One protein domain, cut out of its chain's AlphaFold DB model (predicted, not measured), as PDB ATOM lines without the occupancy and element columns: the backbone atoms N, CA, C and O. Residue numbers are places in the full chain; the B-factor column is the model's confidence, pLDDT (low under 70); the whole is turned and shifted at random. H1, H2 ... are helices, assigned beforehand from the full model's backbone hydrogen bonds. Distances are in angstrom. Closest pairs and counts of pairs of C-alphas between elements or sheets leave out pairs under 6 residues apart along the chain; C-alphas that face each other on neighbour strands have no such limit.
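This is residues 151 to 233 of the 233 residues of an uncharacterized protein of Glarea lozoyensis (strain ATCC 20868 / MF5171) (UniProt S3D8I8). There is little regular structure here: one helix, H1, with the short H2 folded back beside its far end, and a long loop stretch, residues 182 to 233, that swings away from the helices and then returns along H1. The 83 printed residues hold two named helices, H1 then H2, with 17 residues, and no named strand; the class is all helix. The whole is compact, with a radius of gyration of the C-alphas of 13.6 A and spans of 39 by 33 by 23 A.

H1, residues 159 to 171, runs 18.2 A from C-alpha 159 at (-21.225, -70.043, -33.508) to C-alpha 171. H2, residues 178 to 181, ends with C-alpha 181 at (-5.689, -67.562, -29.286).

H1 and H2 touch; their closest C-alphas, of Ala 168 and Ala 178, are 5.3 A apart. Residues 191 to 192 pair antiparallel with 195 to 196. In H1 every O i to N i+4 pair is within hydrogen-bond range; H2 is too short for one.

The C-alphas farthest apart, of Ser 154 and Asn 215, are 39.3 A apart. The printed part has no cut. The link from H1 to H2 is short. No printed residue is under 70 in pLDDT.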
ATOM      1  N   ILE A 151     -19.650 -81.769 -39.929       97.94
ATOM      2  CA  ILE A 151     -19.224 -82.158 -38.586       97.94
ATOM      3  C   ILE A 151     -20.426 -82.787 -37.859       97.94
ATOM      4  O   ILE A 151     -21.520 -82.215 -37.878       97.94
ATOM      5  N   PRO A 152     -20.273 -83.949 -37.189       97.62
ATOM      6  CA  PRO A 152     -21.343 -84.524 -36.376       97.62
ATOM      7  C   PRO A 152     -21.841 -83.524 -35.332       97.62
ATOM      8  O   PRO A 152     -21.023 -82.907 -34.661       97.62
ATOM      9  N   VAL A 153     -23.160 -83.417 -35.133       96.75
ATOM     10  CA  VAL A 153     -23.781 -82.416 -34.234       96.75
ATOM     11  C   VAL A 153     -23.134 -82.380 -32.846       96.75
ATOM     12  O   VAL A 153     -22.870 -81.311 -32.313       96.75
ATOM     13  N   SER A 154     -22.789 -83.540 -32.278       97.50
ATOM     14  CA  SER A 154     -22.145 -83.637 -30.959       97.50
ATOM     15  C   SER A 154     -20.704 -83.104 -30.900       97.50
ATOM     16  O   SER A 154     -20.103 -83.113 -29.830       97.50
ATOM     17  N   LYS A 155     -20.116 -82.743 -32.043       97.56
ATOM     18  CA  LYS A 155     -18.762 -82.198 -32.204       97.56
ATOM     19  C   LYS A 155     -18.763 -80.805 -32.838       97.56
ATOM     20  O   LYS A 155     -17.687 -80.282 -33.096       97.56
ATOM     21  N   GLN A 156     -19.933 -80.247 -33.146       97.88
ATOM     22  CA  GLN A 156     -20.024 -78.900 -33.695       97.88
ATOM     23  C   GLN A 156     -19.729 -77.892 -32.591       97.88
ATOM     24  O   GLN A 156     -20.334 -77.932 -31.516       97.88
ATOM     25  N   ASP A 157     -18.796 -76.992 -32.870       97.94
ATOM     26  CA  ASP A 157     -18.534 -75.855 -32.007       97.94
ATOM     27  C   ASP A 157     -19.673 -74.839 -32.100       97.94
ATOM     28  O   ASP A 157     -20.362 -74.719 -33.113       97.94
ATOM     29  N   SER A 158     -19.864 -74.070 -31.028       97.81
ATOM     30  CA  SER A 158     -20.839 -72.978 -31.053       97.81
ATOM     31  C   SER A 158     -20.438 -71.904 -32.068       97.81
ATOM     32  O   SER A 158     -19.253 -71.584 -32.202       97.81
ATOM     33  N   ARG A 159     -21.427 -71.241 -32.677       97.56
ATOM     34  CA  ARG A 159     -21.225 -70.043 -33.508       97.56
ATOM     35  C   ARG A 159     -20.229 -69.043 -32.912       97.56
ATOM     36  O   ARG A 159     -19.360 -68.536 -33.616       97.56
ATOM     37  N   ALA A 160     -20.374 -68.742 -31.619       97.75
ATOM     38  CA  ALA A 160     -19.537 -67.765 -30.929       97.75
ATOM     39  C   ALA A 160     -18.066 -68.199 -30.880       97.75
ATOM     40  O   ALA A 160     -17.182 -67.367 -31.063       97.75
ATOM     41  N   LEU A 161     -17.807 -69.494 -30.679       97.81
ATOM     42  CA  LEU A 161     -16.453 -70.045 -30.664       97.81
ATOM     43  C   LEU A 161     -15.823 -70.028 -32.062       97.81
ATOM     44  O   LEU A 161     -14.676 -69.611 -32.203       97.81
ATOM     45  N   ILE A 162     -16.587 -70.402 -33.093       98.12
ATOM     46  CA  ILE A 162     -16.131 -70.360 -34.490       98.12
ATOM     47  C   ILE A 162     -15.779 -68.921 -34.894       98.12
ATOM     48  O   ILE A 162     -14.702 -68.667 -35.431       98.12
ATOM     49  N   GLN A 163     -16.642 -67.953 -34.569       97.69
ATOM     50  CA  GLN A 163     -16.366 -66.546 -34.854       97.69
ATOM     51  C   GLN A 163     -15.154 -66.024 -34.068       97.69
ATOM     52  O   GLN A 163     -14.321 -65.328 -34.642       97.69
ATOM     53  N   ALA A 164     -15.016 -66.383 -32.786       97.31
ATOM     54  CA  ALA A 164     -13.868 -65.982 -31.975       97.31
ATOM     55  C   ALA A 164     -12.539 -66.515 -32.540       97.31
ATOM     56  O   ALA A 164     -11.536 -65.803 -32.515       97.31
ATOM     57  N   ALA A 165     -12.533 -67.731 -33.096       97.25
ATOM     58  CA  ALA A 165     -11.372 -68.282 -33.791       97.25
ATOM     59  C   ALA A 165     -11.018 -67.472 -35.052       97.25
ATOM     60  O   ALA A 165      -9.847 -67.142 -35.260       97.25
ATOM     61  N   GLY A 166     -12.020 -67.108 -35.862       96.31
ATOM     62  CA  GLY A 166     -11.842 -66.231 -37.025       96.31
ATOM     63  C   GLY A 166     -11.323 -64.842 -36.641       96.31
ATOM     64  O   GLY A 166     -10.397 -64.326 -37.269       96.31
ATOM     65  N   ASP A 167     -11.847 -64.262 -35.561       96.56
ATOM     66  CA  ASP A 167     -11.399 -62.968 -35.048       96.56
ATOM     67  C   ASP A 167      -9.950 -62.999 -34.566       96.56
ATOM     68  O   ASP A 167      -9.162 -62.149 -34.987       96.56
ATOM     69  N   ALA A 168      -9.567 -64.011 -33.784       96.12
ATOM     70  CA  ALA A 168      -8.181 -64.208 -33.367       96.12
ATOM     71  C   ALA A 168      -7.238 -64.336 -34.575       96.12
ATOM     72  O   ALA A 168      -6.144 -63.768 -34.571       96.12
ATOM     73  N   TYR A 169      -7.671 -65.030 -35.634       95.19
ATOM     74  CA  TYR A 169      -6.889 -65.158 -36.860       95.19
ATOM     75  C   TYR A 169      -6.672 -63.793 -37.520       95.19
ATOM     76  O   TYR A 169      -5.540 -63.403 -37.806       95.19
ATOM     77  N   MET A 170      -7.743 -63.025 -37.719       95.06
ATOM     78  CA  MET A 170      -7.680 -61.720 -38.382       95.06
ATOM     79  C   MET A 170      -6.959 -60.648 -37.549       95.06
ATOM     80  O   MET A 170      -6.391 -59.715 -38.124       95.06
ATOM     81  N   ASP A 171      -6.933 -60.785 -36.222       95.50
ATOM     82  CA  ASP A 171      -6.221 -59.893 -35.297       95.50
ATOM     83  C   ASP A 171      -4.691 -60.050 -35.356       95.50
ATOM     84  O   ASP A 171      -3.968 -59.126 -34.979       95.50
ATOM     85  N   MET A 172      -4.159 -61.161 -35.885       94.25
ATOM     86  CA  MET A 172      -2.703 -61.391 -35.980       94.25
ATOM     87  C   MET A 172      -1.956 -60.294 -36.755       94.25
ATOM     88  O   MET A 172      -0.761 -60.084 -36.548       94.25
ATOM     89  N   TRP A 173      -2.647 -59.575 -37.640       92.19
ATOM     90  CA  TRP A 173      -2.072 -58.500 -38.449       92.19
ATOM     91  C   TRP A 173      -1.629 -57.285 -37.626       92.19
ATOM     92  O   TRP A 173      -0.662 -56.615 -38.000       92.19
ATOM     93  N   ASN A 174      -2.302 -57.010 -36.508       94.00
ATOM     94  CA  ASN A 174      -2.075 -55.821 -35.685       94.00
ATOM     95  C   ASN A 174      -1.943 -56.121 -34.177       94.00
ATOM     96  O   ASN A 174      -1.900 -55.191 -33.371       94.00
ATOM     97  N   ASN A 175      -1.911 -57.398 -33.784       94.12
ATOM     98  CA  ASN A 175      -1.746 -57.841 -32.404       94.12
ATOM     99  C   ASN A 175      -0.761 -59.020 -32.325       94.12
ATOM    100  O   ASN A 175      -1.002 -60.089 -32.888       94.12
ATOM    101  N   ALA A 176       0.335 -58.826 -31.586       92.69
ATOM    102  CA  ALA A 176       1.430 -59.788 -31.473       92.69
ATOM    103  C   ALA A 176       1.068 -61.095 -30.756       92.69
ATOM    104  O   ALA A 176       1.679 -62.125 -31.031       92.69
ATOM    105  N   THR A 177       0.065 -61.088 -29.876       93.75
ATOM    106  CA  THR A 177      -0.331 -62.282 -29.112       93.75
ATOM    107  C   THR A 177      -1.574 -62.968 -29.672       93.75
ATOM    108  O   THR A 177      -1.911 -64.067 -29.244       93.75
ATOM    109  N   ALA A 178      -2.248 -62.388 -30.674       94.75
ATOM    110  CA  ALA A 178      -3.494 -62.944 -31.215       94.75
ATOM    111  C   ALA A 178      -3.334 -64.367 -31.778       94.75
ATOM    112  O   ALA A 178      -4.238 -65.190 -31.652       94.75
ATOM    113  N   SER A 179      -2.157 -64.693 -32.329       93.81
ATOM    114  CA  SER A 179      -1.872 -66.030 -32.872       93.81
ATOM    115  C   SER A 179      -1.913 -67.153 -31.825       93.81
ATOM    116  O   SER A 179      -2.110 -68.315 -32.190       93.81
ATOM    117  N   GLU A 180      -1.760 -66.819 -30.538       94.00
ATOM    118  CA  GLU A 180      -1.847 -67.754 -29.409       94.00
ATOM    119  C   GLU A 180      -3.296 -68.161 -29.110       94.00
ATOM    120  O   GLU A 180      -3.534 -69.246 -28.585       94.00
ATOM    121  N   ALA A 181      -4.263 -67.312 -29.473       95.75
ATOM    122  CA  ALA A 181      -5.689 -67.562 -29.286       95.75
ATOM    123  C   ALA A 181      -6.329 -68.320 -30.462       95.75
ATOM    124  O   ALA A 181      -7.454 -68.803 -30.337       95.75
ATOM    125  N   VAL A 182      -5.635 -68.445 -31.597       96.19
ATOM    126  CA  VAL A 182      -6.124 -69.227 -32.739       96.19
ATOM    127  C   VAL A 182      -6.054 -70.724 -32.392       96.19
ATOM    128  O   VAL A 182      -4.967 -71.227 -32.087       96.19
ATOM    129  N   PRO A 183      -7.170 -71.475 -32.473       95.38
ATOM    130  CA  PRO A 183      -7.205 -72.903 -32.160       95.38
ATOM    131  C   PRO A 183      -6.646 -73.737 -33.325       95.38
ATOM    132  O   PRO A 183      -7.371 -74.437 -34.027       95.38
ATOM    133  N   TRP A 184      -5.338 -73.640 -33.569       94.25
ATOM    134  CA  TRP A 184      -4.671 -74.356 -34.656       94.25
ATOM    135  C   TRP A 184      -4.854 -75.878 -34.538       94.25
ATOM    136  O   TRP A 184      -4.484 -76.474 -33.527       94.25
ATOM    137  N   GLY A 185      -5.349 -76.516 -35.603       92.06
ATOM    138  CA  GLY A 185      -5.355 -77.976 -35.715       92.06
ATOM    139  C   GLY A 185      -3.943 -78.557 -35.868       92.06
ATOM    140  O   GLY A 185      -2.992 -77.853 -36.209       92.06
ATOM    141  N   THR A 186      -3.779 -79.858 -35.625       92.12
ATOM    142  CA  THR A 186      -2.543 -80.588 -35.957       92.12
ATOM    143  C   THR A 186      -2.888 -82.027 -36.369       92.12
ATOM    144  O   THR A 186      -3.462 -82.753 -35.554       92.12
ATOM    145  N   PRO A 187      -2.560 -82.450 -37.604       93.75
ATOM    146  CA  PRO A 187      -1.994 -81.631 -38.682       93.75
ATOM    147  C   PRO A 187      -2.983 -80.556 -39.158       93.75
ATOM    148  O   PRO A 187      -4.197 -80.707 -39.008       93.75
ATOM    149  N   CYS A 188      -2.475 -79.465 -39.730       94.81
ATOM    150  CA  CYS A 188      -3.323 -78.493 -40.416       94.81
ATOM    151  C   CYS A 188      -2.596 -77.803 -41.571       94.81
ATOM    152  O   CYS A 188      -1.371 -77.675 -41.579       94.81
ATOM    153  N   THR A 189      -3.370 -77.326 -42.542       95.06
ATOM    154  CA  THR A 189      -2.850 -76.682 -43.747       95.06
ATOM    155  C   THR A 189      -3.563 -75.370 -43.998       95.06
ATOM    156  O   THR A 189      -4.755 -75.239 -43.737       95.06
ATOM    157  N   ARG A 190      -2.835 -74.403 -44.545       94.38
ATOM    158  CA  ARG A 190      -3.368 -73.102 -44.927       94.38
ATOM    159  C   ARG A 190      -3.226 -72.906 -46.429       94.38
ATOM    160  O   ARG A 190      -2.120 -73.054 -46.944       94.38
ATOM    161  N   LEU A 191      -4.332 -72.560 -47.088       94.81
ATOM    162  CA  LEU A 191      -4.399 -72.172 -48.496       94.81
ATOM    163  C   LEU A 191      -4.714 -70.671 -48.595       94.81
ATOM    164  O   LEU A 191      -5.820 -70.252 -48.275       94.81
ATOM    165  N   GLU A 192      -3.745 -69.857 -49.018       91.56
ATOM    166  CA  GLU A 192      -3.891 -68.397 -49.144       91.56
ATOM    167  C   GLU A 192      -3.369 -67.900 -50.497       91.56
ATOM    168  O   GLU A 192      -2.214 -68.146 -50.859       91.56
ATOM    169  N   GLY A 193      -4.219 -67.199 -51.255       90.69
ATOM    170  CA  GLY A 193      -3.973 -66.888 -52.667       90.69
ATOM    171  C   GLY A 193      -3.987 -68.179 -53.486       90.69
ATOM    172  O   GLY A 193      -5.035 -68.595 -53.970       90.69
ATOM    173  N   SER A 194      -2.833 -68.838 -53.548       94.94
ATOM    174  CA  SER A 194      -2.628 -70.223 -54.001       94.94
ATOM    175  C   SER A 194      -1.376 -70.849 -53.361       94.94
ATOM    176  O   SER A 194      -0.836 -71.858 -53.834       94.94
ATOM    177  N   ALA A 195      -0.862 -70.226 -52.295       94.62
ATOM    178  CA  ALA A 195       0.182 -70.792 -51.460       94.62
ATOM    179  C   ALA A 195      -0.441 -71.770 -50.470       94.62
ATOM    180  O   ALA A 195      -1.456 -71.473 -49.851       94.62
ATOM    181  N   TYR A 196       0.192 -72.928 -50.334       94.56
ATOM    182  CA  TYR A 196      -0.281 -74.020 -49.501       94.56
ATOM    183  C   TYR A 196       0.834 -74.442 -48.555       94.56
ATOM    184  O   TYR A 196       1.963 -74.663 -49.001       94.56
ATOM    185  N   THR A 197       0.543 -74.511 -47.258       94.00
ATOM    186  CA  THR A 197       1.561 -74.842 -46.247       94.00
ATOM    187  C   THR A 197       1.749 -76.343 -46.039       94.00
ATOM    188  O   THR A 197       2.774 -76.743 -45.488       94.00
ATOM    189  N   GLY A 198       0.791 -77.164 -46.479       91.12
ATOM    190  CA  GLY A 198       0.804 -78.609 -46.274       91.12
ATOM    191  C   GLY A 198       1.713 -79.370 -47.234       91.12
ATOM    192  O   GLY A 198       1.881 -79.004 -48.400       91.12
ATOM    193  N   LYS A 199       2.268 -80.474 -46.744       89.69
ATOM    194  CA  LYS A 199       3.065 -81.454 -47.492       89.69
ATOM    195  C   LYS A 199       2.451 -82.857 -47.441       89.69
ATOM    196  O   LYS A 199       3.034 -83.784 -47.997       89.69
ATOM    197  N   GLY A 200       1.294 -83.013 -46.798       88.44
ATOM    198  CA  GLY A 200       0.656 -84.300 -46.538       88.44
ATOM    199  C   GLY A 200       1.324 -85.062 -45.392       88.44
ATOM    200  O   GLY A 200       1.298 -86.292 -45.386       88.44
ATOM    201  N   LEU A 201       1.963 -84.352 -44.460       91.62
ATOM    202  CA  LEU A 201       2.712 -84.939 -43.350       91.62
ATOM    203  C   LEU A 201       1.988 -84.724 -42.007       91.62
ATOM    204  O   LEU A 201       1.271 -83.736 -41.847       91.62
ATOM    205  N   PRO A 202       2.173 -85.614 -41.010       93.12
ATOM    206  CA  PRO A 202       1.544 -85.463 -39.692       93.12
ATOM    207  C   PRO A 202       1.957 -84.198 -38.926       93.12
ATOM    208  O   PRO A 202       1.254 -83.792 -38.003       93.12
ATOM    209  N   ASP A 203       3.091 -83.596 -39.285       93.31
ATOM    210  CA  ASP A 203       3.631 -82.363 -38.711       93.31
ATOM    211  C   ASP A 203       3.292 -81.107 -39.536       93.31
ATOM    212  O   ASP A 203       3.808 -80.023 -39.249       93.31
ATOM    213  N   ASP A 204       2.406 -81.224 -40.534       95.06
ATOM    214  CA  ASP A 204       1.910 -80.077 -41.291       95.06
ATOM    215  C   ASP A 204       1.293 -79.021 -40.362       95.06
ATOM    216  O   ASP A 204       0.529 -79.319 -39.437       95.06
ATOM    217  N   SER A 205       1.628 -77.761 -40.641       94.94
ATOM    218  CA  SER A 205       1.225 -76.616 -39.832       94.94
ATOM    219  C   SER A 205       0.667 -75.480 -40.685       94.94
ATOM    220  O   SER A 205       1.137 -75.202 -41.791       94.94
ATOM    221  N   CYS A 206      -0.293 -74.752 -40.120       95.00
ATOM    222  CA  CYS A 206      -0.862 -73.528 -40.684       95.00
ATOM    223  C   CYS A 206      -0.077 -72.263 -40.302       95.00
ATOM    224  O   CYS A 206      -0.312 -71.199 -40.868       95.00
ATOM    225  N   LYS A 207       0.845 -72.365 -39.335       93.31
ATOM    226  CA  LYS A 207       1.636 -71.241 -38.808       93.31
ATOM    227  C   LYS A 207       2.726 -70.698 -39.749       93.31
ATOM    228  O   LYS A 207       3.087 -69.531 -39.594       93.31
ATOM    229  N   PRO A 208       3.300 -71.461 -40.702       91.94
ATOM    230  CA  PRO A 208       4.299 -70.913 -41.612       91.94
ATOM    231  C   PRO A 208       3.769 -69.703 -42.390       91.94
ATOM    232  O   PRO A 208       2.759 -69.792 -43.087       91.94
ATOM    233  N   GLY A 209       4.477 -68.577 -42.287       88.56
ATOM    234  CA  GLY A 209       4.161 -67.344 -43.011       88.56
ATOM    235  C   GLY A 209       3.019 -66.510 -42.424       88.56
ATOM    236  O   GLY A 209       2.476 -65.679 -43.147       88.56
ATOM    237  N   ILE A 210       2.607 -66.734 -41.170       91.06
ATOM    238  CA  ILE A 210       1.704 -65.798 -40.480       91.06
ATOM    239  C   ILE A 210       2.408 -64.444 -40.246       91.06
ATOM    240  O   ILE A 210       3.643 -64.401 -40.200       91.06
ATOM    241  N   PRO A 211       1.664 -63.332 -40.101       88.31
ATOM    242  CA  PRO A 211       2.259 -62.027 -39.819       88.31
ATOM    243  C   PRO A 211       3.133 -62.054 -38.556       88.31
ATOM    244  O   PRO A 211       2.696 -62.550 -37.524       88.31
ATOM    245  N   ALA A 212       4.347 -61.494 -38.634       85.31
ATOM    246  CA  ALA A 212       5.302 -61.453 -37.513       85.31
ATOM    247  C   ALA A 212       5.652 -60.030 -37.033       85.31
ATOM    248  O   ALA A 212       6.282 -59.861 -35.994       85.31
ATOM    249  N   ASN A 213       5.298 -58.992 -37.800       84.94
ATOM    250  CA  ASN A 213       5.593 -57.601 -37.439       84.94
ATOM    251  C   ASN A 213       4.443 -56.904 -36.699       84.94
ATOM    252  O   ASN A 213       4.690 -55.877 -36.082       84.94
ATOM    253  N   HIS A 214       3.220 -57.441 -36.788       87.31
ATOM    254  CA  HIS A 214       2.016 -57.018 -36.056       87.31
ATOM    255  C   HIS A 214       1.708 -55.510 -36.080       87.31
ATOM    256  O   HIS A 214       1.027 -54.997 -35.199       87.31
ATOM    257  N   ASN A 215       2.202 -54.797 -37.093       88.50
ATOM    258  CA  ASN A 215       2.085 -53.342 -37.230       88.50
ATOM    259  C   ASN A 215       1.274 -52.956 -38.475       88.50
ATOM    260  O   ASN A 215       1.407 -51.853 -39.004       88.50
ATOM    261  N   GLN A 216       0.493 -53.895 -39.004       89.25
ATOM    262  CA  GLN A 216      -0.317 -53.674 -40.195       89.25
ATOM    263  C   GLN A 216      -1.637 -53.015 -39.791       89.25
ATOM    264  O   GLN A 216      -2.038 -53.046 -38.627       89.25
ATOM    265  N   ALA A 217      -2.316 -52.388 -40.754       91.69
ATOM    266  CA  ALA A 217      -3.651 -51.871 -40.493       91.69
ATOM    267  C   ALA A 217      -4.567 -53.031 -40.054       91.69
ATOM    268  O   ALA A 217      -4.482 -54.117 -40.634       91.69
ATOM    269  N   PRO A 218      -5.434 -52.825 -39.046       91.25
ATOM    270  CA  PRO A 218      -6.342 -53.868 -38.601       91.25
ATOM    271  C   PRO A 218      -7.263 -54.300 -39.742       91.25
ATOM    272  O   PRO A 218      -7.767 -53.468 -40.504       91.25
ATOM    273  N   ASN A 219      -7.538 -55.602 -39.818       91.38
ATOM    274  CA  ASN A 219      -8.581 -56.134 -40.689       91.38
ATOM    275  C   ASN A 219      -9.945 -55.637 -40.193       91.38
ATOM    276  O   ASN A 219     -10.504 -56.179 -39.239       91.38
ATOM    277  N   THR A 220     -10.459 -54.579 -40.818       88.38
ATOM    278  CA  THR A 220     -11.776 -53.992 -40.528       88.38
ATOM    279  C   THR A 220     -12.844 -54.544 -41.474       88.38
ATOM    280  O   THR A 220     -12.534 -55.255 -42.425       88.38
ATOM    281  N   HIS A 221     -14.117 -54.215 -41.224       87.81
ATOM    282  CA  HIS A 221     -15.254 -54.650 -42.050       87.81
ATOM    283  C   HIS A 221     -15.384 -56.178 -42.165       87.81
ATOM    284  O   HIS A 221     -15.753 -56.701 -43.215       87.81
ATOM    285  N   ARG A 222     -15.098 -56.903 -41.080       91.81
ATOM    286  CA  ARG A 222     -15.262 -58.358 -41.020       91.81
ATOM    287  C   ARG A 222     -16.734 -58.720 -41.192       91.81
ATOM    288  O   ARG A 222     -17.593 -58.245 -40.452       91.81
ATOM    289  N   ARG A 223     -17.015 -59.548 -42.191       91.69
ATOM    290  CA  ARG A 223     -18.348 -60.058 -42.517       91.69
ATOM    291  C   ARG A 223     -18.224 -61.572 -42.580       91.69
ATOM    292  O   ARG A 223     -18.027 -62.112 -43.651       91.69
ATOM    293  N   TYR A 224     -18.201 -62.251 -41.439       94.88
ATOM    294  CA  TYR A 224     -18.093 -63.717 -41.434       94.88
ATOM    295  C   TYR A 224     -19.351 -64.361 -41.996       94.88
ATOM    296  O   TYR A 224     -20.400 -63.747 -41.913       94.88
ATOM    297  N   VAL A 225     -19.292 -65.587 -42.492       97.81
ATOM    298  CA  VAL A 225     -20.460 -66.458 -42.678       97.81
ATOM    299  C   VAL A 225     -20.212 -67.670 -41.804       97.81
ATOM    300  O   VAL A 225     -19.448 -68.560 -42.166       97.81
ATOM    301  N   VAL A 226     -20.837 -67.679 -40.627       98.25
ATOM    302  CA  VAL A 226     -20.560 -68.708 -39.626       98.25
ATOM    303  C   VAL A 226     -21.479 -69.899 -39.860       98.25
ATOM    304  O   VAL A 226     -22.696 -69.776 -39.728       98.25
ATOM    305  N   ASP A 227     -20.879 -71.029 -40.211       98.31
ATOM    306  CA  ASP A 227     -21.539 -72.291 -40.525       98.31
ATOM    307  C   ASP A 227     -21.060 -73.363 -39.537       98.31
ATOM    308  O   ASP A 227     -19.986 -73.946 -39.696       98.31
ATOM    309  N   GLU A 228     -21.863 -73.617 -38.501       97.88
ATOM    310  CA  GLU A 228     -21.566 -74.597 -37.445       97.88
ATOM    311  C   GLU A 228     -21.496 -76.033 -37.973       97.88
ATOM    312  O   GLU A 228     -20.722 -76.845 -37.467       97.88
ATOM    313  N   VAL A 229     -22.246 -76.340 -39.037       98.00
ATOM    314  CA  VAL A 229     -22.236 -77.666 -39.669       98.00
ATOM    315  C   VAL A 229     -20.883 -77.943 -40.318       98.00
ATOM    316  O   VAL A 229     -20.433 -79.087 -40.318       98.00
ATOM    317  N   MET A 230     -20.230 -76.908 -40.844       97.50
ATOM    318  CA  MET A 230     -18.921 -77.011 -41.495       97.50
ATOM    319  C   MET A 230     -17.751 -76.589 -40.596       97.50
ATOM    320  O   MET A 230     -16.604 -76.806 -40.976       97.50
ATOM    321  N   GLY A 231     -18.017 -75.987 -39.431       96.31
ATOM    322  CA  GLY A 231     -16.986 -75.445 -38.541       96.31
ATOM    323  C   GLY A 231     -16.218 -74.265 -39.147       96.31
ATOM    324  O   GLY A 231     -15.013 -74.153 -38.945       96.31
ATOM    325  N   SER A 232     -16.885 -73.413 -39.932       95.62
ATOM    326  CA  SER A 232     -16.247 -72.336 -40.712       95.62
ATOM    327  C   SER A 232     -16.843 -70.955 -40.423       95.62
ATOM    328  O   SER A 232     -18.028 -70.869 -40.100       95.62
ATOM    329  N   SER A 233     -16.064 -69.885 -40.631       90.12
ATOM    330  CA  SER A 233     -16.478 -68.469 -40.528       90.12
ATOM    331  C   SER A 233     -16.035 -67.630 -41.714       90.12
ATOM    332  O   SER A 233     -14.889 -67.863 -42.157       90.12
TER     333      SER A 233